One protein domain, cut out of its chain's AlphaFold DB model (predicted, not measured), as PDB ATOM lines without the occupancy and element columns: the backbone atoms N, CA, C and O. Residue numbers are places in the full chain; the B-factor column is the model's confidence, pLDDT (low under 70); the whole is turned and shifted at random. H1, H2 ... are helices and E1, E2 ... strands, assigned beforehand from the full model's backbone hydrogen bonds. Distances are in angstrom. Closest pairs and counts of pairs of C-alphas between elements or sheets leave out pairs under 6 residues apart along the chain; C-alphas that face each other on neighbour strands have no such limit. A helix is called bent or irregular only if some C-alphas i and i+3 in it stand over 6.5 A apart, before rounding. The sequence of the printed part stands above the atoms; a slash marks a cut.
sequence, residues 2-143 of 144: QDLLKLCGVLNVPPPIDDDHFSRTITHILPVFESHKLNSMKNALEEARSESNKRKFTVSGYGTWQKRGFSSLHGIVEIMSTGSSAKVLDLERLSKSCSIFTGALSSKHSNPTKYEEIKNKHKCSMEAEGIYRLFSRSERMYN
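This is residues 2 to 143 of the 144 residues of the protein "Hypothetical protein" of Rotaria sp. Silwood1 (UniProt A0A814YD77). Picture an open V: the long helix H2 makes one arm, and a narrow, twisted sheet of three strands with the small helical hairpin H3 and H4 beyond one end makes the other. The arms meet where residues 37 to 52 of H2 come close to E3 and E2; residues 17 to 36 stick out freely, H1 lies at the far end of that arm, and H5 packs on the face of the sheet turned away from H2. The 142 printed residues hold five named helices and three named strands, in the order H1 H2 E1 E2 E3 H3 H4 H5; the class is mixed, helices and strands. The sheet, E1 - E2 - E3, is antiparallel throughout, a meander in which each strand is the antiparallel neighbour of the one before. The whole is loose, with a radius of gyration of the C-alphas of 21.1 A and spans of 59 by 41 by 28 A.

Begin at H1, residues 2 to 10, which touches no helix and is not on the sheet. Next comes H2, residues 19 to 52, with a kink of 33 degrees near residue 28; it is neither bent nor irregular, but only just: C-alphas 28 and 31 are 6.5 A apart. Then look for E1, residues 59 to 68, and E2, residues 72 to 81: this hairpin has N 62 and O 78 within hydrogen-bond range at 2.9 A. E3, residues 88 to 97, forms a hairpin with E2, with N 77 and O 92 at 2.9 A. H2 is on the sheet but over none of its strands; its closest C-alphas to E3 are Met 41 and Leu 89, 5.0 A apart. Further on, H3, residues 99 to 106, and H4, residues 112 to 121, touch as a helical hairpin at a shallow tilt of 29 degrees, opposite ways, the closest C-alphas being Ala 104 and Tyr 115, 5.4 A apart. Last, H5, residues 127 to 142, is on the opposite face from H2, at a height over the sheet of 8.3 A. It is over E2 and E3, slantwise to the strands at 47 degrees to E2 on the local plane; C-alphas Val 77 and Gly 130 are its closest to E2, 5.5 A. Every O i to N i+4 pair is within hydrogen-bond range in H1, H3, H4 and H5, and 28 of 30 are in H2.

Find C-alpha 2 at (-48.923, 19.725, 82.207), where H1 begins its 12.4 A. H2 runs 46.9 A from C-alpha 19 at (-39.849, 12.865, 92.794). E1, E2 and E3 measure 29.2 A, 29.7 A and 26.6 A. H3 spans 10.6 A and H4 14.3 A, and H5 runs 22.2 A to C-alpha 142 at (-10.748, -9.551, 104.376).

The two C-alphas farthest apart are those of Gln 2 and Asn 53, 61.8 A. The printed part has no cut and no long link. Its mean pLDDT is 89.2, and no printed residue is under 70.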
ATOM      1  N   GLN A   2     -47.635  19.996  82.870       76.38
ATOM      2  CA  GLN A   2     -48.923  19.725  82.207       76.38
ATOM      3  C   GLN A   2     -48.814  19.187  80.771       76.38
ATOM      4  O   GLN A   2     -49.560  18.278  80.424       76.38
ATOM      5  N   ASP A   3     -47.880  19.675  79.954       85.88
ATOM      6  CA  ASP A   3     -47.760  19.198  78.564       85.88
ATOM      7  C   ASP A   3     -47.250  17.757  78.475       85.88
ATOM      8  O   ASP A   3     -47.676  16.996  77.611       85.88
ATOM      9  N   LEU A   4     -46.406  17.349  79.424       85.44
ATOM     10  CA  LEU A   4     -45.937  15.971  79.541       85.44
ATOM     11  C   LEU A   4     -47.070  15.033  79.980       85.44
ATOM     12  O   LEU A   4     -47.200  13.944  79.438       85.44
ATOM     13  N   LEU A   5     -47.933  15.477  80.901       87.06
ATOM     14  CA  LEU A   5     -49.127  14.723  81.298       87.06
ATOM     15  C   LEU A   5     -50.106  14.557  80.128       87.06
ATOM     16  O   LEU A   5     -50.631  13.465  79.922       87.06
ATOM     17  N   LYS A   6     -50.309  15.613  79.328       90.38
ATOM     18  CA  LYS A   6     -51.119  15.546  78.101       90.38
ATOM     19  C   LYS A   6     -50.525  14.562  77.095       90.38
ATOM     20  O   LYS A   6     -51.260  13.742  76.560       90.38
ATOM     21  N   LEU A   7     -49.209  14.609  76.874       92.25
ATOM     22  CA  LEU A   7     -48.517  13.667  75.993       92.25
ATOM     23  C   LEU A   7     -48.676  12.219  76.475       92.25
ATOM     24  O   LEU A   7     -49.032  11.357  75.678       92.25
ATOM     25  N   CYS A   8     -48.468  11.955  77.769       91.50
ATOM     26  CA  CYS A   8     -48.682  10.633  78.360       91.50
ATOM     27  C   CYS A   8     -50.123  10.144  78.157       91.50
ATOM     28  O   CYS A   8     -50.324   8.999  77.765       91.50
ATOM     29  N   GLY A   9     -51.111  11.029  78.336       92.56
ATOM     30  CA  GLY A   9     -52.517  10.730  78.065       92.56
ATOM     31  C   GLY A   9     -52.788  10.374  76.601       92.56
ATOM     32  O   GLY A   9     -53.463   9.385  76.335       92.56
ATOM     33  N   VAL A  10     -52.213  11.116  75.647       95.44
ATOM     34  CA  VAL A  10     -52.326  10.819  74.203       95.44
ATOM     35  C   VAL A  10     -51.689   9.474  73.853       95.44
ATOM     36  O   VAL A  10     -52.241   8.716  73.061       95.44
ATOM     37  N   LEU A  11     -50.536   9.167  74.447       95.25
ATOM     38  CA  LEU A  11     -49.816   7.912  74.227       95.25
ATOM     39  C   LEU A  11     -50.383   6.738  75.039       95.25
ATOM     40  O   LEU A  11     -49.899   5.618  74.892       95.25
ATOM     41  N   ASN A  12     -51.386   6.982  75.890       93.44
ATOM     42  CA  ASN A  12     -51.944   6.014  76.831       93.44
ATOM     43  C   ASN A  12     -50.870   5.330  77.706       93.44
ATOM     44  O   ASN A  12     -50.917   4.127  77.961       93.44
ATOM     45  N   VAL A  13     -49.873   6.103  78.144       93.31
ATOM     46  CA  VAL A  13     -48.815   5.660  79.066       93.31
ATOM     47  C   VAL A  13     -48.990   6.339  80.425       93.31
ATOM     48  O   VAL A  13     -49.514   7.456  80.488       93.31
ATOM     49  N   PRO A  14     -48.557   5.704  81.529       87.06
ATOM     50  CA  PRO A  14     -48.641   6.319  82.844       87.06
ATOM     51  C   PRO A  14     -47.886   7.659  82.884       87.06
ATOM     52  O   PRO A  14     -46.864   7.822  82.203       87.06
ATOM     53  N   PRO A  15     -48.376   8.632  83.671       86.44
ATOM     54  CA  PRO A  15     -47.681   9.891  83.859       86.44
ATOM     55  C   PRO A  15     -46.326   9.663  84.550       86.44
ATOM     56  O   PRO A  15     -46.144   8.656  85.241       86.44
ATOM     57  N   PRO A  16     -45.372  10.596  84.398       85.69
ATOM     58  CA  PRO A  16     -44.107  10.524  85.110       85.69
ATOM     59  C   PRO A  16     -44.359  10.454  86.614       85.69
ATOM     60  O   PRO A  16     -45.181  11.206  87.143       85.69
ATOM     61  N   ILE A  17     -43.641   9.556  87.280       84.62
ATOM     62  CA  ILE A  17     -43.650   9.450  88.737       84.62
ATOM     63  C   ILE A  17     -43.106  10.765  89.306       84.62
ATOM     64  O   ILE A  17     -42.130  11.303  88.786       84.62
ATOM     65  N   ASP A  18     -43.757  11.285  90.344       85.69
ATOM     66  CA  ASP A  18     -43.260  12.452  91.070       85.69
ATOM     67  C   ASP A  18     -42.008  12.087  91.895       85.69
ATOM     68  O   ASP A  18     -41.856  10.951  92.356       85.69
ATOM     69  N   ASP A  19     -41.113  13.053  92.084       86.12
ATOM     70  CA  ASP A  19     -39.849  12.865  92.794       86.12
ATOM     71  C   ASP A  19     -40.029  12.354  94.240       86.12
ATOM     72  O   ASP A  19     -39.215  11.545  94.693       86.12
ATOM     73  N   ASP A  20     -41.087  12.754  94.958       88.50
ATOM     74  CA  ASP A  20     -41.402  12.251  96.304       88.50
ATOM     75  C   ASP A  20     -41.790  10.768  96.267       88.50
ATOM     76  O   ASP A  20     -41.205   9.948  96.982       88.50
ATOM     77  N   HIS A  21     -42.712  10.385  95.376       86.94
ATOM     78  CA  HIS A  21     -43.087   8.980  95.197       86.94
ATOM     79  C   HIS A  21     -41.892   8.111  94.789       86.94
ATOM     80  O   HIS A  21     -41.718   7.012  95.333       86.94
ATOM     81  N   PHE A  22     -41.049   8.585  93.867       89.38
ATOM     82  CA  PHE A  22     -39.833   7.876  93.473       89.38
ATOM     83  C   PHE A  22     -38.884   7.711  94.663       89.38
ATOM     84  O   PHE A  22     -38.438   6.597  94.948       89.38
ATOM     85  N   SER A  23     -38.623   8.799  95.393       91.19
ATOM     86  CA  SER A  23     -37.707   8.800  96.533       91.19
ATOM     87  C   SER A  23     -38.180   7.843  97.619       91.19
ATOM     88  O   SER A  23     -37.425   6.961  98.023       91.19
ATOM     89  N   ARG A  24     -39.455   7.923  98.018       92.06
ATOM     90  CA  ARG A  24     -40.059   7.013  99.001       92.06
ATOM     91  C   ARG A  24     -39.951   5.558  98.570       92.06
ATOM     92  O   ARG A  24     -39.598   4.707  99.384       92.06
ATOM     93  N   THR A  25     -40.230   5.263  97.303       89.50
ATOM     94  CA  THR A  25     -40.137   3.899  96.769       89.50
ATOM     95  C   THR A  25     -38.704   3.374  96.858       89.50
ATOM     96  O   THR A  25     -38.471   2.288  97.390       89.50
ATOM     97  N   ILE A  26     -37.725   4.168  96.418       92.69
ATOM     98  CA  ILE A  26     -36.309   3.802  96.482       92.69
ATOM     99  C   ILE A  26     -35.834   3.626  97.925       92.69
ATOM    100  O   ILE A  26     -35.113   2.668  98.192       92.69
ATOM    101  N   THR A  27     -36.269   4.461  98.871       94.69
ATOM    102  CA  THR A  27     -35.889   4.331 100.287       94.69
ATOM    103  C   THR A  27     -36.303   2.990 100.895       94.69
ATOM    104  O   THR A  27     -35.574   2.463 101.731       94.69
ATOM    105  N   HIS A  28     -37.429   2.408 100.474       93.25
ATOM    106  CA  HIS A  28     -37.877   1.105 100.983       93.25
ATOM    107  C   HIS A  28     -37.251  -0.069 100.225       93.25
ATOM    108  O   HIS A  28     -36.908  -1.086 100.824       93.25
ATOM    109  N   ILE A  29     -37.098   0.062  98.906       95.25
ATOM    110  CA  ILE A  29     -36.620  -1.023  98.046       95.25
ATOM    111  C   ILE A  29     -35.100  -1.189  98.150       95.25
ATOM    112  O   ILE A  29     -34.601  -2.312  98.241       95.25
ATOM    113  N   LEU A  30     -34.352  -0.084  98.157       92.81
ATOM    114  CA  LEU A  30     -32.893  -0.111  98.079       92.81
ATOM    115  C   LEU A  30     -32.239  -0.914  99.219       92.81
ATOM    116  O   LEU A  30     -31.415  -1.769  98.897       92.81
ATOM    117  N   PRO A  31     -32.620  -0.759 100.504       95.25
ATOM    118  CA  PRO A  31     -32.009  -1.532 101.588       95.25
ATOM    119  C   PRO A  31     -32.226  -3.042 101.445       95.25
ATOM    120  O   PRO A  31     -31.323  -3.833 101.719       95.25
ATOM    121  N   VAL A  32     -33.410  -3.453 100.974       96.00
ATOM    122  CA  VAL A  32     -33.739  -4.868 100.748       96.00
ATOM    123  C   VAL A  32     -32.854  -5.446  99.647       96.00
ATOM    124  O   VAL A  32     -32.243  -6.501  99.828       96.00
ATOM    125  N   PHE A  33     -32.725  -4.730  98.527       94.25
ATOM    126  CA  PHE A  33     -31.852  -5.135  97.428       94.25
ATOM    127  C   PHE A  33     -30.376  -5.141  97.829       94.25
ATOM    128  O   PHE A  33     -29.654  -6.062  97.459       94.25
ATOM    129  N   GLU A  34     -29.914  -4.160  98.603       92.19
ATOM    130  CA  GLU A  34     -28.533  -4.114  99.086       92.19
ATOM    131  C   GLU A  34     -28.221  -5.273 100.031       92.19
ATOM    132  O   GLU A  34     -27.191  -5.929  99.866       92.19
ATOM    133  N   SER A  35     -29.129  -5.587 100.958       94.94
ATOM    134  CA  SER A  35     -28.993  -6.753 101.831       94.94
ATOM    135  C   SER A  35     -28.974  -8.054 101.029       94.94
ATOM    136  O   SER A  35     -28.138  -8.921 101.283       94.94
ATOM    137  N   HIS A  36     -29.872  -8.201 100.051       95.69
ATOM    138  CA  HIS A  36     -29.920  -9.391  99.206       95.69
ATOM    139  C   HIS A  36     -28.651  -9.531  98.357       95.69
ATOM    140  O   HIS A  36     -28.060 -10.608  98.317       95.69
ATOM    141  N   LYS A  37     -28.172  -8.431  97.762       93.12
ATOM    142  CA  LYS A  37     -26.911  -8.367  97.012       93.12
ATOM    143  C   LYS A  37     -25.739  -8.845  97.869       93.12
ATOM    144  O   LYS A  37     -24.978  -9.700  97.433       93.12
ATOM    145  N   LEU A  38     -25.598  -8.320  99.089       92.50
ATOM    146  CA  LEU A  38     -24.512  -8.710  99.994       92.50
ATOM    147  C   LEU A  38     -24.571 -10.199 100.355       92.50
ATOM    148  O   LEU A  38     -23.538 -10.864 100.340       92.50
ATOM    149  N   ASN A  39     -25.760 -10.731 100.640       95.00
ATOM    150  CA  ASN A  39     -25.929 -12.153 100.943       95.00
ATOM    151  C   ASN A  39     -25.636 -13.034  99.721       95.00
ATOM    152  O   ASN A  39     -24.921 -14.023  99.840       95.00
ATOM    153  N   SER A  40     -26.118 -12.645  98.538       95.19
ATOM    154  CA  SER A  40     -25.857 -13.361  97.287       95.19
ATOM    155  C   SER A  40     -24.363 -13.417  96.960       95.19
ATOM    156  O   SER A  40     -23.863 -14.479  96.604       95.19
ATOM    157  N   MET A  41     -23.638 -12.303  97.106       93.50
ATOM    158  CA  MET A  41     -22.195 -12.245  96.833       93.50
ATOM    159  C   MET A  41     -21.380 -13.056  97.852       93.50
ATOM    160  O   MET A  41     -20.425 -13.732  97.478       93.50
ATOM    161  N   LYS A  42     -21.783 -13.061  99.132       91.88
ATOM    162  CA  LYS A  42     -21.172 -13.929 100.154       91.88
ATOM    163  C   LYS A  42     -21.362 -15.411  99.830       91.88
ATOM    164  O   LYS A  42     -20.400 -16.166  99.890       91.88
ATOM    165  N   ASN A  43     -22.573 -15.814  99.446       93.31
ATOM    166  CA  ASN A  43     -22.849 -17.200  99.064       93.31
ATOM    167  C   ASN A  43     -22.034 -17.608  97.829       93.31
ATOM    168  O   ASN A  43     -21.390 -18.653  97.835       93.31
ATOM    169  N   ALA A  44     -21.974 -16.742  96.812       92.25
ATOM    170  CA  ALA A  44     -21.156 -16.960  95.622       92.25
ATOM    171  C   ALA A  44     -19.666 -17.163  95.950       92.25
ATOM    172  O   ALA A  44     -19.010 -18.008  95.338       92.25
ATOM    173  N   LEU A  45     -19.137 -16.420  96.927       89.56
ATOM    174  CA  LEU A  45     -17.760 -16.561  97.394       89.56
ATOM    175  C   LEU A  45     -17.506 -17.914  98.074       89.56
ATOM    176  O   LEU A  45     -16.511 -18.570  97.763       89.56
ATOM    177  N   GLU A  46     -18.392 -18.341  98.976       89.12
ATOM    178  CA  GLU A  46     -18.268 -19.642  99.651       89.12
ATOM    179  C   GLU A  46     -18.381 -20.806  98.661       89.12
ATOM    180  O   GLU A  46     -17.587 -21.748  98.707       89.12
ATOM    181  N   GLU A  47     -19.294 -20.712  97.695       89.12
ATOM    182  CA  GLU A  47     -19.418 -21.702  96.629       89.12
ATOM    183  C   GLU A  47     -18.145 -21.762  95.769       89.12
ATOM    184  O   GLU A  47     -17.584 -22.842  95.583       89.12
ATOM    185  N   ALA A  48     -17.607 -20.617  95.331       87.06
ATOM    186  CA  ALA A  48     -16.357 -20.564  94.565       87.06
ATOM    187  C   ALA A  48     -15.152 -21.128  95.350       87.06
ATOM    188  O   ALA A  48     -14.256 -21.774  94.789       87.06
ATOM    189  N   ARG A  49     -15.129 -20.924  96.672       84.81
ATOM    190  CA  ARG A  49     -14.118 -21.503  97.563       84.81
ATOM    191  C   ARG A  49     -14.257 -23.021  97.670       84.81
ATOM    192  O   ARG A  49     -13.241 -23.718  97.653       84.81
ATOM    193  N   SER A  50     -15.485 -23.528  97.754       85.50
ATOM    194  CA  SER A  50     -15.753 -24.967  97.797       85.50
ATOM    195  C   SER A  50     -15.362 -25.667  96.487       85.50
ATOM    196  O   SER A  50     -14.703 -26.703  96.528       85.50
ATOM    197  N   GLU A  51     -15.652 -25.057  95.332       83.00
ATOM    198  CA  GLU A  51     -15.331 -25.595  94.001       83.00
ATOM    199  C   GLU A  51     -13.818 -25.655  93.740       83.00
ATOM    200  O   GLU A  51     -13.311 -26.606  93.149       83.00
ATOM    201  N   SER A  52     -13.072 -24.642  94.188       77.94
ATOM    202  CA  SER A  52     -11.625 -24.566  93.952       77.94
ATOM    203  C   SER A  52     -10.787 -25.403  94.926       77.94
ATOM    204  O   SER A  52      -9.594 -25.590  94.675       77.94
ATOM    205  N   ASN A  53     -11.379 -25.876  96.034       76.12
ATOM    206  CA  ASN A  53     -10.709 -26.516  97.178       76.12
ATOM    207  C   ASN A  53      -9.434 -25.768  97.636       76.12
ATOM    208  O   ASN A  53      -8.461 -26.354  98.117       76.12
ATOM    209  N   LYS A  54      -9.401 -24.447  97.425       70.44
ATOM    210  CA  LYS A  54      -8.246 -23.581  97.664       70.44
ATOM    211  C   LYS A  54      -8.700 -22.310  98.359       70.44
ATOM    212  O   LYS A  54      -9.751 -21.749  98.078       70.44
ATOM    213  N   ARG A  55      -7.846 -21.798  99.246       72.31
ATOM    214  CA  ARG A  55      -8.051 -20.492  99.894       72.31
ATOM    215  C   ARG A  55      -7.810 -19.314  98.941       72.31
ATOM    216  O   ARG A  55      -8.242 -18.207  99.227       72.31
ATOM    217  N   LYS A  56      -7.099 -19.551  97.835       78.06
ATOM    218  CA  LYS A  56      -6.788 -18.568  96.793       78.06
ATOM    219  C   LYS A  56      -7.284 -19.103  95.460       78.06
ATOM    220  O   LYS A  56      -6.940 -20.226  95.090       78.06
ATOM    221  N   PHE A  57      -8.041 -18.291  94.743       79.19
ATOM    222  CA  PHE A  57      -8.522 -18.608  93.408       79.19
ATOM    223  C   PHE A  57      -8.414 -17.369  92.520       79.19
ATOM    224  O   PHE A  57      -8.358 -16.238  93.005       79.19
ATOM    225  N   THR A  58      -8.314 -17.604  91.217       86.25
ATOM    226  CA  THR A  58      -8.216 -16.540  90.223       86.25
ATOM    227  C   THR A  58      -9.587 -15.914  90.016       86.25
ATOM    228  O   THR A  58     -10.609 -16.605  90.015       86.25
ATOM    229  N   VAL A  59      -9.596 -14.601  89.829       90.31
ATOM    230  CA  VAL A  59     -10.797 -13.846  89.492       90.31
ATOM    231  C   VAL A  59     -10.613 -13.139  88.161       90.31
ATOM    232  O   VAL A  59      -9.490 -12.813  87.774       90.31
ATOM    233  N   SER A  60     -11.720 -12.905  87.471       92.12
ATOM    234  CA  SER A  60     -11.773 -12.064  86.282       92.12
ATOM    235  C   SER A  60     -12.543 -10.787  86.591       92.12
ATOM    236  O   SER A  60     -13.509 -10.825  87.349       92.12
ATOM    237  N   GLY A  61     -12.108  -9.664  86.030       92.62
ATOM    238  CA  GLY A  61     -12.764  -8.369  86.181       92.62
ATOM    239  C   GLY A  61     -13.359  -7.910  84.856       92.62
ATOM    240  O   GLY A  61     -12.656  -7.941  83.848       92.62
ATOM    241  N   TYR A  62     -14.618  -7.473  84.861       90.31
ATOM    242  CA  TYR A  62     -15.315  -6.998  83.664       90.31
ATOM    243  C   TYR A  62     -16.060  -5.691  83.929       90.31
ATOM    244  O   TYR A  62     -16.767  -5.557  84.926       90.31
ATOM    245  N   GLY A  63     -15.927  -4.716  83.028       91.56
ATOM    246  CA  GLY A  63     -16.700  -3.474  83.046       91.56
ATOM    247  C   GLY A  63     -17.713  -3.371  81.906       91.56
ATOM    248  O   GLY A  63     -17.349  -3.477  80.736       91.56
ATOM    249  N   THR A  64     -18.971  -3.054  82.223       90.44
ATOM    250  CA  THR A  64     -20.002  -2.718  81.224       90.44
ATOM    251  C   THR A  64     -20.433  -1.265  81.370       90.44
ATOM    252  O   THR A  64     -20.770  -0.807  82.463       90.44
ATOM    253  N   TRP A  65     -20.457  -0.534  80.251       87.69
ATOM    254  CA  TRP A  65     -20.670   0.913  80.228       87.69
ATOM    255  C   TRP A  65     -21.763   1.332  79.246       87.69
ATOM    256  O   TRP A  65     -21.729   0.981  78.069       87.69
ATOM    257  N   GLN A  66     -22.670   2.188  79.708       86.88
ATOM    258  CA  GLN A  66     -23.679   2.860  78.902       86.88
ATOM    259  C   GLN A  66     -23.438   4.374  78.904       86.88
ATOM    260  O   GLN A  66     -23.248   5.011  79.947       86.88
ATOM    261  N   LYS A  67     -23.472   4.986  77.718       81.94
ATOM    262  CA  LYS A  67     -23.482   6.448  77.600       81.94
ATOM    263  C   LYS A  67     -24.879   6.972  77.941       81.94
ATOM    264  O   LYS A  67     -25.861   6.573  77.320       81.94
ATOM    265  N   ARG A  68     -24.962   7.890  78.904       81.75
ATOM    266  CA  ARG A  68     -26.160   8.687  79.194       81.75
ATOM    267  C   ARG A  68     -25.957  10.071  78.586       81.75
ATOM    268  O   ARG A  68     -25.190  10.882  79.104       81.75
ATOM    269  N   GLY A  69     -26.621  10.333  77.464       82.38
ATOM    270  CA  GLY A  69     -26.346  11.522  76.658       82.38
ATOM    271  C   GLY A  69     -24.947  11.480  76.027       82.38
ATOM    272  O   GLY A  69     -24.389  10.410  75.796       82.38
ATOM    273  N   PHE A  70     -24.383  12.653  75.728       79.75
ATOM    274  CA  PHE A  70     -23.102  12.751  75.020       79.75
ATOM    275  C   PHE A  70     -21.882  12.585  75.936       79.75
ATOM    276  O   PHE A  70     -20.916  11.922  75.567       79.75
ATOM    277  N   SER A  71     -21.921  13.189  77.126       81.69
ATOM    278  CA  SER A  71     -20.743  13.327  77.988       81.69
ATOM    279  C   SER A  71     -20.727  12.416  79.205       81.69
ATOM    280  O   SER A  71     -19.661  12.243  79.788       81.69
ATOM    281  N   SER A  72     -21.855  11.828  79.604       83.19
ATOM    282  CA  SER A  72     -21.906  11.043  80.840       83.19
ATOM    283  C   SER A  72     -21.805   9.550  80.563       83.19
ATOM    284  O   SER A  72     -22.520   9.009  79.721       83.19
ATOM    285  N   LEU A  73     -20.941   8.872  81.310       87.38
ATOM    286  CA  LEU A  73     -20.765   7.429  81.281       87.38
ATOM    287  C   LEU A  73     -21.264   6.848  82.600       87.38
ATOM    288  O   LEU A  73     -20.844   7.287  83.668       87.38
ATOM    289  N   HIS A  74     -22.155   5.870  82.510       91.50
ATOM    290  CA  HIS A  74     -22.678   5.138  83.655       91.50
ATOM    291  C   HIS A  74     -22.459   3.658  83.406       91.50
ATOM    292  O   HIS A  74     -22.636   3.189  82.286       91.50
ATOM    293  N   GLY A  75     -22.071   2.917  84.428       92.44
ATOM    294  CA  GLY A  75     -21.852   1.497  84.255       92.44
ATOM    295  C   GLY A  75     -21.524   0.793  85.545       92.44
ATOM    296  O   GLY A  75     -21.613   1.366  86.637       92.44
ATOM    297  N   ILE A  76     -21.160  -0.465  85.378       94.19
ATOM    298  CA  ILE A  76     -20.782  -1.357  86.456       94.19
ATOM    299  C   ILE A  76     -19.441  -1.994  86.127       94.19
ATOM    300  O   ILE A  76     -19.126  -2.228  84.960       94.19
ATOM    301  N   VAL A  77     -18.670  -2.266  87.166       95.56
ATOM    302  CA  VAL A  77     -17.510  -3.149  87.119       95.56
ATOM    303  C   VAL A  77     -17.779  -4.288  88.078       95.56
ATOM    304  O   VAL A  77     -18.206  -4.041  89.201       95.56
ATOM    305  N   GLU A  78     -17.547  -5.515  87.646       94.94
ATOM    306  CA  GLU A  78     -17.750  -6.719  88.440       94.94
ATOM    307  C   GLU A  78     -16.481  -7.565  88.487       94.94
ATOM    308  O   GLU A  78     -15.678  -7.567  87.553       94.94
ATOM    309  N   ILE A  79     -16.308  -8.280  89.595       94.31
ATOM    310  CA  ILE A  79     -15.307  -9.328  89.759       94.31
ATOM    311  C   ILE A  79     -16.038 -10.661  89.844       94.31
ATOM    312  O   ILE A  79     -16.956 -10.829  90.648       94.31
ATOM    313  N   MET A  80     -15.601 -11.619  89.033       93.19
ATOM    314  CA  MET A  80     -16.203 -12.939  88.907       93.19
ATOM    315  C   MET A  80     -15.196 -14.058  89.172       93.19
ATOM    316  O   MET A  80     -14.006 -13.920  88.880       93.19
ATOM    317  N   SER A  81     -15.672 -15.197  89.679       91.06
ATOM    318  CA  SER A  81     -14.875 -16.427  89.753       91.06
ATOM    319  C   SER A  81     -14.556 -16.966  88.349       91.06
ATOM    320  O   SER A  81     -15.380 -16.891  87.440       91.06
ATOM    321  N   THR A  82     -13.370 -17.555  88.165       87.31
ATOM    322  CA  THR A  82     -12.966 -18.191  86.891       87.31
ATOM    323  C   THR A  82     -13.297 -19.690  86.824       87.31
ATOM    324  O   THR A  82     -12.693 -20.416  86.036       87.31
ATOM    325  N   GLY A  83     -14.172 -20.181  87.708       77.62
ATOM    326  CA  GLY A  83     -14.567 -21.592  87.783       77.62
ATOM    327  C   GLY A  83     -15.513 -22.015  86.654       77.62
ATOM    328  O   GLY A  83     -15.878 -21.216  85.794       77.62
ATOM    329  N   SER A  84     -15.947 -23.279  86.674       74.50
ATOM    330  CA  SER A  84     -16.948 -23.806  85.729       74.50
ATOM    331  C   SER A  84     -18.307 -23.111  85.863       74.50
ATOM    332  O   SER A  84     -19.047 -23.021  84.886       74.50
ATOM    333  N   SER A  85     -18.615 -22.575  87.048       80.12
ATOM    334  CA  SER A  85     -19.712 -21.641  87.274       80.12
ATOM    335  C   SER A  85     -19.141 -20.260  87.597       80.12
ATOM    336  O   SER A  85     -18.699 -19.995  88.717       80.12
ATOM    337  N   ALA A  86     -19.113 -19.377  86.596       85.56
ATOM    338  CA  ALA A  86     -18.700 -17.994  86.792       85.56
ATOM    339  C   ALA A  86     -19.758 -17.263  87.632       85.56
ATOM    340  O   ALA A  86     -20.900 -17.091  87.203       85.56
ATOM    341  N   LYS A  87     -19.378 -16.848  88.840       90.25
ATOM    342  CA  LYS A  87     -20.259 -16.175  89.802       90.25
ATOM    343  C   LYS A  87     -19.716 -14.796  90.122       90.25
ATOM    344  O   LYS A  87     -18.507 -14.634  90.268       90.25
ATOM    345  N   VAL A  88     -20.606 -13.816  90.252       93.62
ATOM    346  CA  VAL A  88     -20.247 -12.450  90.653       93.62
ATOM    347  C   VAL A  88     -19.938 -12.432  92.146       93.62
ATOM    348  O   VAL A  88     -20.790 -12.754  92.972       93.62
ATOM    349  N   LEU A  89     -18.708 -12.062  92.478       92.94
ATOM    350  CA  LEU A  89     -18.193 -12.024  93.846       92.94
ATOM    351  C   LEU A  89     -18.266 -10.621  94.428       92.94
ATOM    352  O   LEU A  89     -18.452 -10.455  95.631       92.94
ATOM    353  N   ASP A  90     -18.102  -9.615  93.571       94.31
ATOM    354  CA  ASP A  90     -18.249  -8.224  93.955       94.31
ATOM    355  C   ASP A  90     -18.564  -7.339  92.742       94.31
ATOM    356  O   ASP A  90     -18.226  -7.687  91.610       94.31
ATOM    357  N   LEU A  91     -19.202  -6.188  92.972       95.06
ATOM    358  CA  LEU A  91     -19.526  -5.217  91.926       95.06
ATOM    359  C   LEU A  91     -19.482  -3.766  92.415       95.06
ATOM    360  O   LEU A  91     -19.789  -3.455  93.565       95.06
ATOM    361  N   GLU A  92     -19.129  -2.853  91.519       94.75
ATOM    362  CA  GLU A  92     -19.047  -1.417  91.760       94.75
ATOM    363  C   GLU A  92     -19.807  -0.672  90.667       94.75
ATOM    364  O   GLU A  92     -19.537  -0.825  89.475       94.75
ATOM    365  N   ARG A  93     -20.752   0.179  91.073       93.25
ATOM    366  CA  ARG A  93     -21.457   1.075  90.156       93.25
ATOM    367  C   ARG A  93     -20.705   2.392  90.065       93.25
ATOM    368  O   ARG A  93     -20.497   3.058  91.075       93.25
ATOM    369  N   LEU A  94     -20.401   2.825  88.847       92.88
ATOM    370  CA  LEU A  94     -19.680   4.066  88.597       92.88
ATOM    371  C   LEU A  94     -20.452   4.986  87.656       92.88
ATOM    372  O   LEU A  94     -21.125   4.556  86.716       92.88
ATOM    373  N   SER A  95     -20.335   6.285  87.916       91.62
ATOM    374  CA  SER A  95     -20.826   7.346  87.043       91.62
ATOM    375  C   SER A  95     -19.783   8.450  86.953       91.62
ATOM    376  O   SER A  95     -19.186   8.830  87.960       91.62
ATOM    377  N   LYS A  96     -19.559   8.954  85.739       88.69
ATOM    378  CA  LYS A  96     -18.626  10.047  85.465       88.69
ATOM    379  C   LYS A  96     -19.116  10.883  84.302       88.69
ATOM    380  O   LYS A  96     -19.544  10.355  83.276       88.69
ATOM    381  N   SER A  97     -18.958  12.193  84.425       88.75
ATOM    382  CA  SER A  97     -18.972  13.093  83.280       88.75
ATOM    383  C   SER A  97     -17.572  13.152  82.665       88.75
ATOM    384  O   SER A  97     -16.556  13.344  83.336       88.75
ATOM    385  N   CYS A  98     -17.490  12.934  81.360       87.56
ATOM    386  CA  CYS A  98     -16.244  13.040  80.627       87.56
ATOM    387  C   CYS A  98     -15.981  14.509  80.285       87.56
ATOM    388  O   CYS A  98     -16.716  15.129  79.508       87.56
ATOM    389  N   SER A  99     -14.901  15.059  80.838       88.94
ATOM    390  CA  SER A  99     -14.461  16.430  80.572       88.94
ATOM    391  C   SER A  99     -14.126  16.657  79.095       88.94
ATOM    392  O   SER A  99     -14.441  17.716  78.563       88.94
ATOM    393  N   ILE A 100     -13.586  15.648  78.399       89.00
ATOM    394  CA  ILE A 100     -13.283  15.716  76.959       89.00
ATOM    395  C   ILE A 100     -14.569  15.873  76.143       89.00
ATOM    396  O   ILE A 100     -14.650  16.759  75.295       89.00
ATOM    397  N   PHE A 101     -15.601  15.068  76.420       87.81
ATOM    398  CA  PHE A 101     -16.896  15.223  75.750       87.81
ATOM    399  C   PHE A 101     -17.579  16.540  76.118       87.81
ATOM    400  O   PHE A 101     -18.209  17.155  75.265       87.81
ATOM    401  N   THR A 102     -17.429  16.994  77.360       88.44
ATOM    402  CA  THR A 102     -17.972  18.285  77.796       88.44
ATOM    403  C   THR A 102     -17.327  19.433  77.018       88.44
ATOM    404  O   THR A 102     -18.034  20.249  76.436       88.44
ATOM    405  N   GLY A 103     -15.996  19.444  76.903       88.81
ATOM    406  CA  GLY A 103     -15.270  20.442  76.115       88.81
ATOM    407  C   GLY A 103     -15.579  20.373  74.618       88.81
ATOM    408  O   GLY A 103     -15.737  21.410  73.979       88.81
ATOM    409  N   ALA A 104     -15.719  19.168  74.057       89.12
ATOM    410  CA  ALA A 104     -16.110  18.987  72.658       89.12
ATOM    411  C   ALA A 104     -17.522  19.521  72.381       89.12
ATOM    412  O   ALA A 104     -17.763  20.118  71.335       89.12
ATOM    413  N   LEU A 105     -18.456  19.335  73.318       88.50
ATOM    414  CA  LEU A 105     -19.810  19.865  73.189       88.50
ATOM    415  C   LEU A 105     -19.804  21.400  73.164       88.50
ATOM    416  O   LEU A 105     -20.481  21.990  72.325       88.50
ATOM    417  N   SER A 106     -18.986  22.034  74.010       88.50
ATOM    418  CA  SER A 106     -18.829  23.495  74.043       88.50
ATOM    419  C   SER A 106     -18.257  24.072  72.744       88.50
ATOM    420  O   SER A 106     -18.582  25.199  72.384       88.50
ATOM    421  N   SER A 107     -17.430  23.315  72.016       88.62
ATOM    422  CA  SER A 107     -16.828  23.753  70.749       88.62
ATOM    423  C   SER A 107     -17.570  23.274  69.500       88.62
ATOM    424  O   SER A 107     -17.120  23.558  68.390       88.62
ATOM    425  N   LYS A 108     -18.718  22.598  69.646       90.19
ATOM    426  CA  LYS A 108     -19.466  21.975  68.541       90.19
ATOM    427  C   LYS A 108     -19.748  22.930  67.377       90.19
ATOM    428  O   LYS A 108     -19.619  22.535  66.224       90.19
ATOM    429  N   HIS A 109     -20.133  24.171  67.678       91.44
ATOM    430  CA  HIS A 109     -20.452  25.178  66.660       91.44
ATOM    431  C   HIS A 109     -19.209  25.857  66.077       91.44
ATOM    432  O   HIS A 109     -19.204  26.214  64.905       91.44
ATOM    433  N   SER A 110     -18.150  26.012  66.873       93.44
ATOM    434  CA  SER A 110     -16.912  26.677  66.450       93.44
ATOM    435  C   SER A 110     -15.971  25.750  65.676       93.44
ATOM    436  O   SER A 110     -15.205  26.214  64.840       93.44
ATOM    437  N   ASN A 111     -15.991  24.445  65.962       92.56
ATOM    438  CA  ASN A 111     -15.144  23.452  65.305       92.56
ATOM    439  C   ASN A 111     -15.874  22.096  65.171       92.56
ATOM    440  O   ASN A 111     -15.633  21.170  65.957       92.56
ATOM    441  N   PRO A 112     -16.771  21.964  64.175       92.94
ATOM    442  CA  PRO A 112     -17.591  20.766  63.994       92.94
ATOM    443  C   PRO A 112     -16.769  19.526  63.612       92.94
ATOM    444  O   PRO A 112     -17.095  18.422  64.045       92.94
ATOM    445  N   THR A 113     -15.669  19.692  62.868       94.12
ATOM    446  CA  THR A 113     -14.779  18.585  62.482       94.12
ATOM    447  C   THR A 113     -14.166  17.922  63.712       94.12
ATOM    448  O   THR A 113     -14.275  16.710  63.888       94.12
ATOM    449  N   LYS A 114     -13.605  18.724  64.625       90.00
ATOM    450  CA  LYS A 114     -13.033  18.223  65.881       90.00
ATOM    451  C   LYS A 114     -14.090  17.562  66.769       90.00
ATOM    452  O   LYS A 114     -13.801  16.566  67.433       90.00
ATOM    453  N   TYR A 115     -15.311  18.097  66.785       91.62
ATOM    454  CA  TYR A 115     -16.423  17.496  67.521       91.62
ATOM    455  C   TYR A 115     -16.749  16.082  67.010       91.62
ATOM    456  O   TYR A 115     -16.822  15.151  67.816       91.62
ATOM    457  N   GLU A 116     -16.889  15.893  65.693       92.06
ATOM    458  CA  GLU A 116     -17.176  14.572  65.114       92.06
ATOM    459  C   GLU A 116     -16.002  13.593  65.276       92.06
ATOM    460  O   GLU A 116     -16.210  12.416  65.578       92.06
ATOM    461  N   GLU A 117     -14.755  14.063  65.181       92.81
ATOM    462  CA  GLU A 117     -13.581  13.234  65.469       92.81
ATOM    463  C   GLU A 117     -13.589  12.693  66.902       92.81
ATOM    464  O   GLU A 117     -13.406  11.491  67.113       92.81
ATOM    465  N   ILE A 118     -13.832  13.558  67.894       89.94
ATOM    466  CA  ILE A 118     -13.890  13.160  69.307       89.94
ATOM    467  C   ILE A 118     -15.064  12.212  69.543       89.94
ATOM    468  O   ILE A 118     -14.898  11.186  70.202       89.94
ATOM    469  N   LYS A 119     -16.240  12.515  68.986       87.50
ATOM    470  CA  LYS A 119     -17.439  11.674  69.098       87.50
ATOM    471  C   LYS A 119     -17.191  10.237  68.630       87.50
ATOM    472  O   LYS A 119     -17.662   9.310  69.290       87.50
ATOM    473  N   ASN A 120     -16.429  10.063  67.550       88.38
ATOM    474  CA  ASN A 120     -16.165   8.756  66.951       88.38
ATOM    475  C   ASN A 120     -14.960   8.029  67.569       88.38
ATOM    476  O   ASN A 120     -14.982   6.806  67.692       88.38
ATOM    477  N   LYS A 121     -13.908   8.757  67.965       89.69
ATOM    478  CA  LYS A 121     -12.639   8.150  68.412       89.69
ATOM    479  C   LYS A 121     -12.496   8.057  69.929       89.69
ATOM    480  O   LYS A 121     -11.835   7.144  70.419       89.69
ATOM    481  N   HIS A 122     -13.077   8.984  70.691       87.44
ATOM    482  CA  HIS A 122     -12.871   9.018  72.135       87.44
ATOM    483  C   HIS A 122     -13.698   7.937  72.844       87.44
ATOM    484  O   HIS A 122     -14.933   7.945  72.831       87.44
ATOM    485  N   LYS A 123     -13.003   7.023  73.524       82.62
ATOM    486  CA  LYS A 123     -13.597   6.044  74.435       82.62
ATOM    487  C   LYS A 123     -13.275   6.448  75.867       82.62
ATOM    488  O   LYS A 123     -12.113   6.565  76.238       82.62
ATOM    489  N   CYS A 124     -14.315   6.660  76.664       79.75
ATOM    490  CA  CYS A 124     -14.183   6.829  78.104       79.75
ATOM    491  C   CYS A 124     -14.492   5.478  78.757       79.75
ATOM    492  O   CYS A 124     -15.504   4.867  78.421       79.75
ATOM    493  N   SER A 125     -13.622   5.019  79.653       79.25
ATOM    494  CA  SER A 125     -13.831   3.832  80.489       79.25
ATOM    495  C   SER A 125     -13.468   4.184  81.928       79.25
ATOM    496  O   SER A 125     -12.609   5.040  82.163       79.25
ATOM    497  N   MET A 126     -14.136   3.548  82.886       88.81
ATOM    498  CA  MET A 126     -13.781   3.610  84.307       88.81
ATOM    499  C   MET A 126     -13.462   2.221  84.864       88.81
ATOM    500  O   MET A 126     -13.574   1.992  86.062       88.81
ATOM    501  N   GLU A 127     -13.076   1.284  83.998       91.31
ATOM    502  CA  GLU A 127     -12.817  -0.101  84.391       91.31
ATOM    503  C   GLU A 127     -11.670  -0.202  85.394       91.31
ATOM    504  O   GLU A 127     -11.859  -0.758  86.467       91.31
ATOM    505  N   ALA A 128     -10.533   0.447  85.118       91.38
ATOM    506  CA  ALA A 128      -9.394   0.465  86.037       91.38
ATOM    507  C   ALA A 128      -9.752   1.040  87.423       91.38
ATOM    508  O   ALA A 128      -9.386   0.467  88.442       91.38
ATOM    509  N   GLU A 129     -10.513   2.140  87.459       92.44
ATOM    510  CA  GLU A 129     -10.985   2.760  88.705       92.44
ATOM    511  C   GLU A 129     -11.951   1.841  89.465       92.44
ATOM    512  O   GLU A 129     -11.860   1.708  90.683       92.44
ATOM    513  N   GLY A 130     -12.876   1.187  88.757       94.69
ATOM    514  CA  GLY A 130     -13.806   0.243  89.370       94.69
ATOM    515  C   GLY A 130     -13.085  -0.959  89.953       94.69
ATOM    516  O   GLY A 130     -13.294  -1.275  91.118       94.69
ATOM    517  N   ILE A 131     -12.173  -1.567  89.192       94.88
ATOM    518  CA  ILE A 131     -11.355  -2.688  89.663       94.88
ATOM    519  C   ILE A 131     -10.535  -2.285  90.893       94.88
ATOM    520  O   ILE A 131     -10.537  -3.010  91.885       94.88
ATOM    521  N   TYR A 132      -9.906  -1.105  90.877       94.94
ATOM    522  CA  TYR A 132      -9.180  -0.584  92.034       94.94
ATOM    523  C   TYR A 132     -10.073  -0.506  93.283       94.94
ATOM    524  O   TYR A 132      -9.720  -1.048  94.328       94.94
ATOM    525  N   ARG A 133     -11.276   0.074  93.172       96.00
ATOM    526  CA  ARG A 133     -12.225   0.171  94.298       96.00
ATOM    527  C   ARG A 133     -12.667  -1.186  94.833       96.00
ATOM    528  O   ARG A 133     -12.825  -1.328  96.047       96.00
ATOM    529  N   LEU A 134     -12.875  -2.160  93.948       95.00
ATOM    530  CA  LEU A 134     -13.248  -3.524  94.321       95.00
ATOM    531  C   LEU A 134     -12.134  -4.211  95.120       95.00
ATOM    532  O   LEU A 134     -12.392  -4.773  96.188       95.00
ATOM    533  N   PHE A 135     -10.883  -4.102  94.666       93.12
ATOM    534  CA  PHE A 135      -9.743  -4.653  95.399       93.12
ATOM    535  C   PHE A 135      -9.526  -3.933  96.731       93.12
ATOM    536  O   PHE A 135      -9.487  -4.594  97.762       93.12
ATOM    537  N   SER A 136      -9.540  -2.597  96.768       94.94
ATOM    538  CA  SER A 136      -9.416  -1.846  98.029       94.94
ATOM    539  C   SER A 136     -10.557  -2.125  99.016       94.94
ATOM    540  O   SER A 136     -10.402  -1.993 100.231       94.94
ATOM    541  N   ARG A 137     -11.753  -2.488  98.535       93.25
ATOM    542  CA  ARG A 137     -12.833  -2.980  99.402       93.25
ATOM    543  C   ARG A 137     -12.517  -4.370  99.953       93.25
ATOM    544  O   ARG A 137     -12.729  -4.589 101.142       93.25
ATOM    545  N   SER A 138     -11.987  -5.261  99.124       88.19
ATOM    546  CA  SER A 138     -11.581  -6.607  99.538       88.19
ATOM    547  C   SER A 138     -10.473  -6.576 100.592       88.19
ATOM    548  O   SER A 138     -10.608  -7.245 101.613       88.19
ATOM    549  N   GLU A 139      -9.443  -5.740 100.415       90.62
ATOM    550  CA  GLU A 139      -8.375  -5.531 101.408       90.62
ATOM    551  C   GLU A 139      -8.962  -5.080 102.756       90.62
ATOM    552  O   GLU A 139      -8.672  -5.659 103.799       90.62
ATOM    553  N   ARG A 140      -9.882  -4.104 102.744       91.44
ATOM    554  CA  ARG A 140     -10.542  -3.613 103.968       91.44
ATOM    555  C   ARG A 140     -11.429  -4.653 104.652       91.44
ATOM    556  O   ARG A 140     -11.539  -4.632 105.873       91.44
ATOM    557  N   MET A 141     -12.108  -5.507 103.888       86.06
ATOM    558  CA  MET A 141     -13.048  -6.492 104.438       86.06
ATOM    559  C   MET A 141     -12.362  -7.772 104.914       86.06
ATOM    560  O   MET A 141     -12.779  -8.347 105.917       86.06
ATOM    561  N   TYR A 142     -11.339  -8.226 104.192       83.50
ATOM    562  CA  TYR A 142     -10.748  -9.551 104.376       83.50
ATOM    563  C   TYR A 142      -9.269  -9.520 104.763       83.50
ATOM    564  O   TYR A 142      -8.714 -10.581 105.051       83.50
ATOM    565  N   ASN A 143      -8.646  -8.336 104.804       82.19
ATOM    566  CA  ASN A 143      -7.226  -8.150 105.110       82.19
ATOM    567  C   ASN A 143      -6.322  -9.026 104.223       82.19
ATOM    568  O   ASN A 143      -5.450  -9.751 104.715       82.19
TER     569      ASN A 143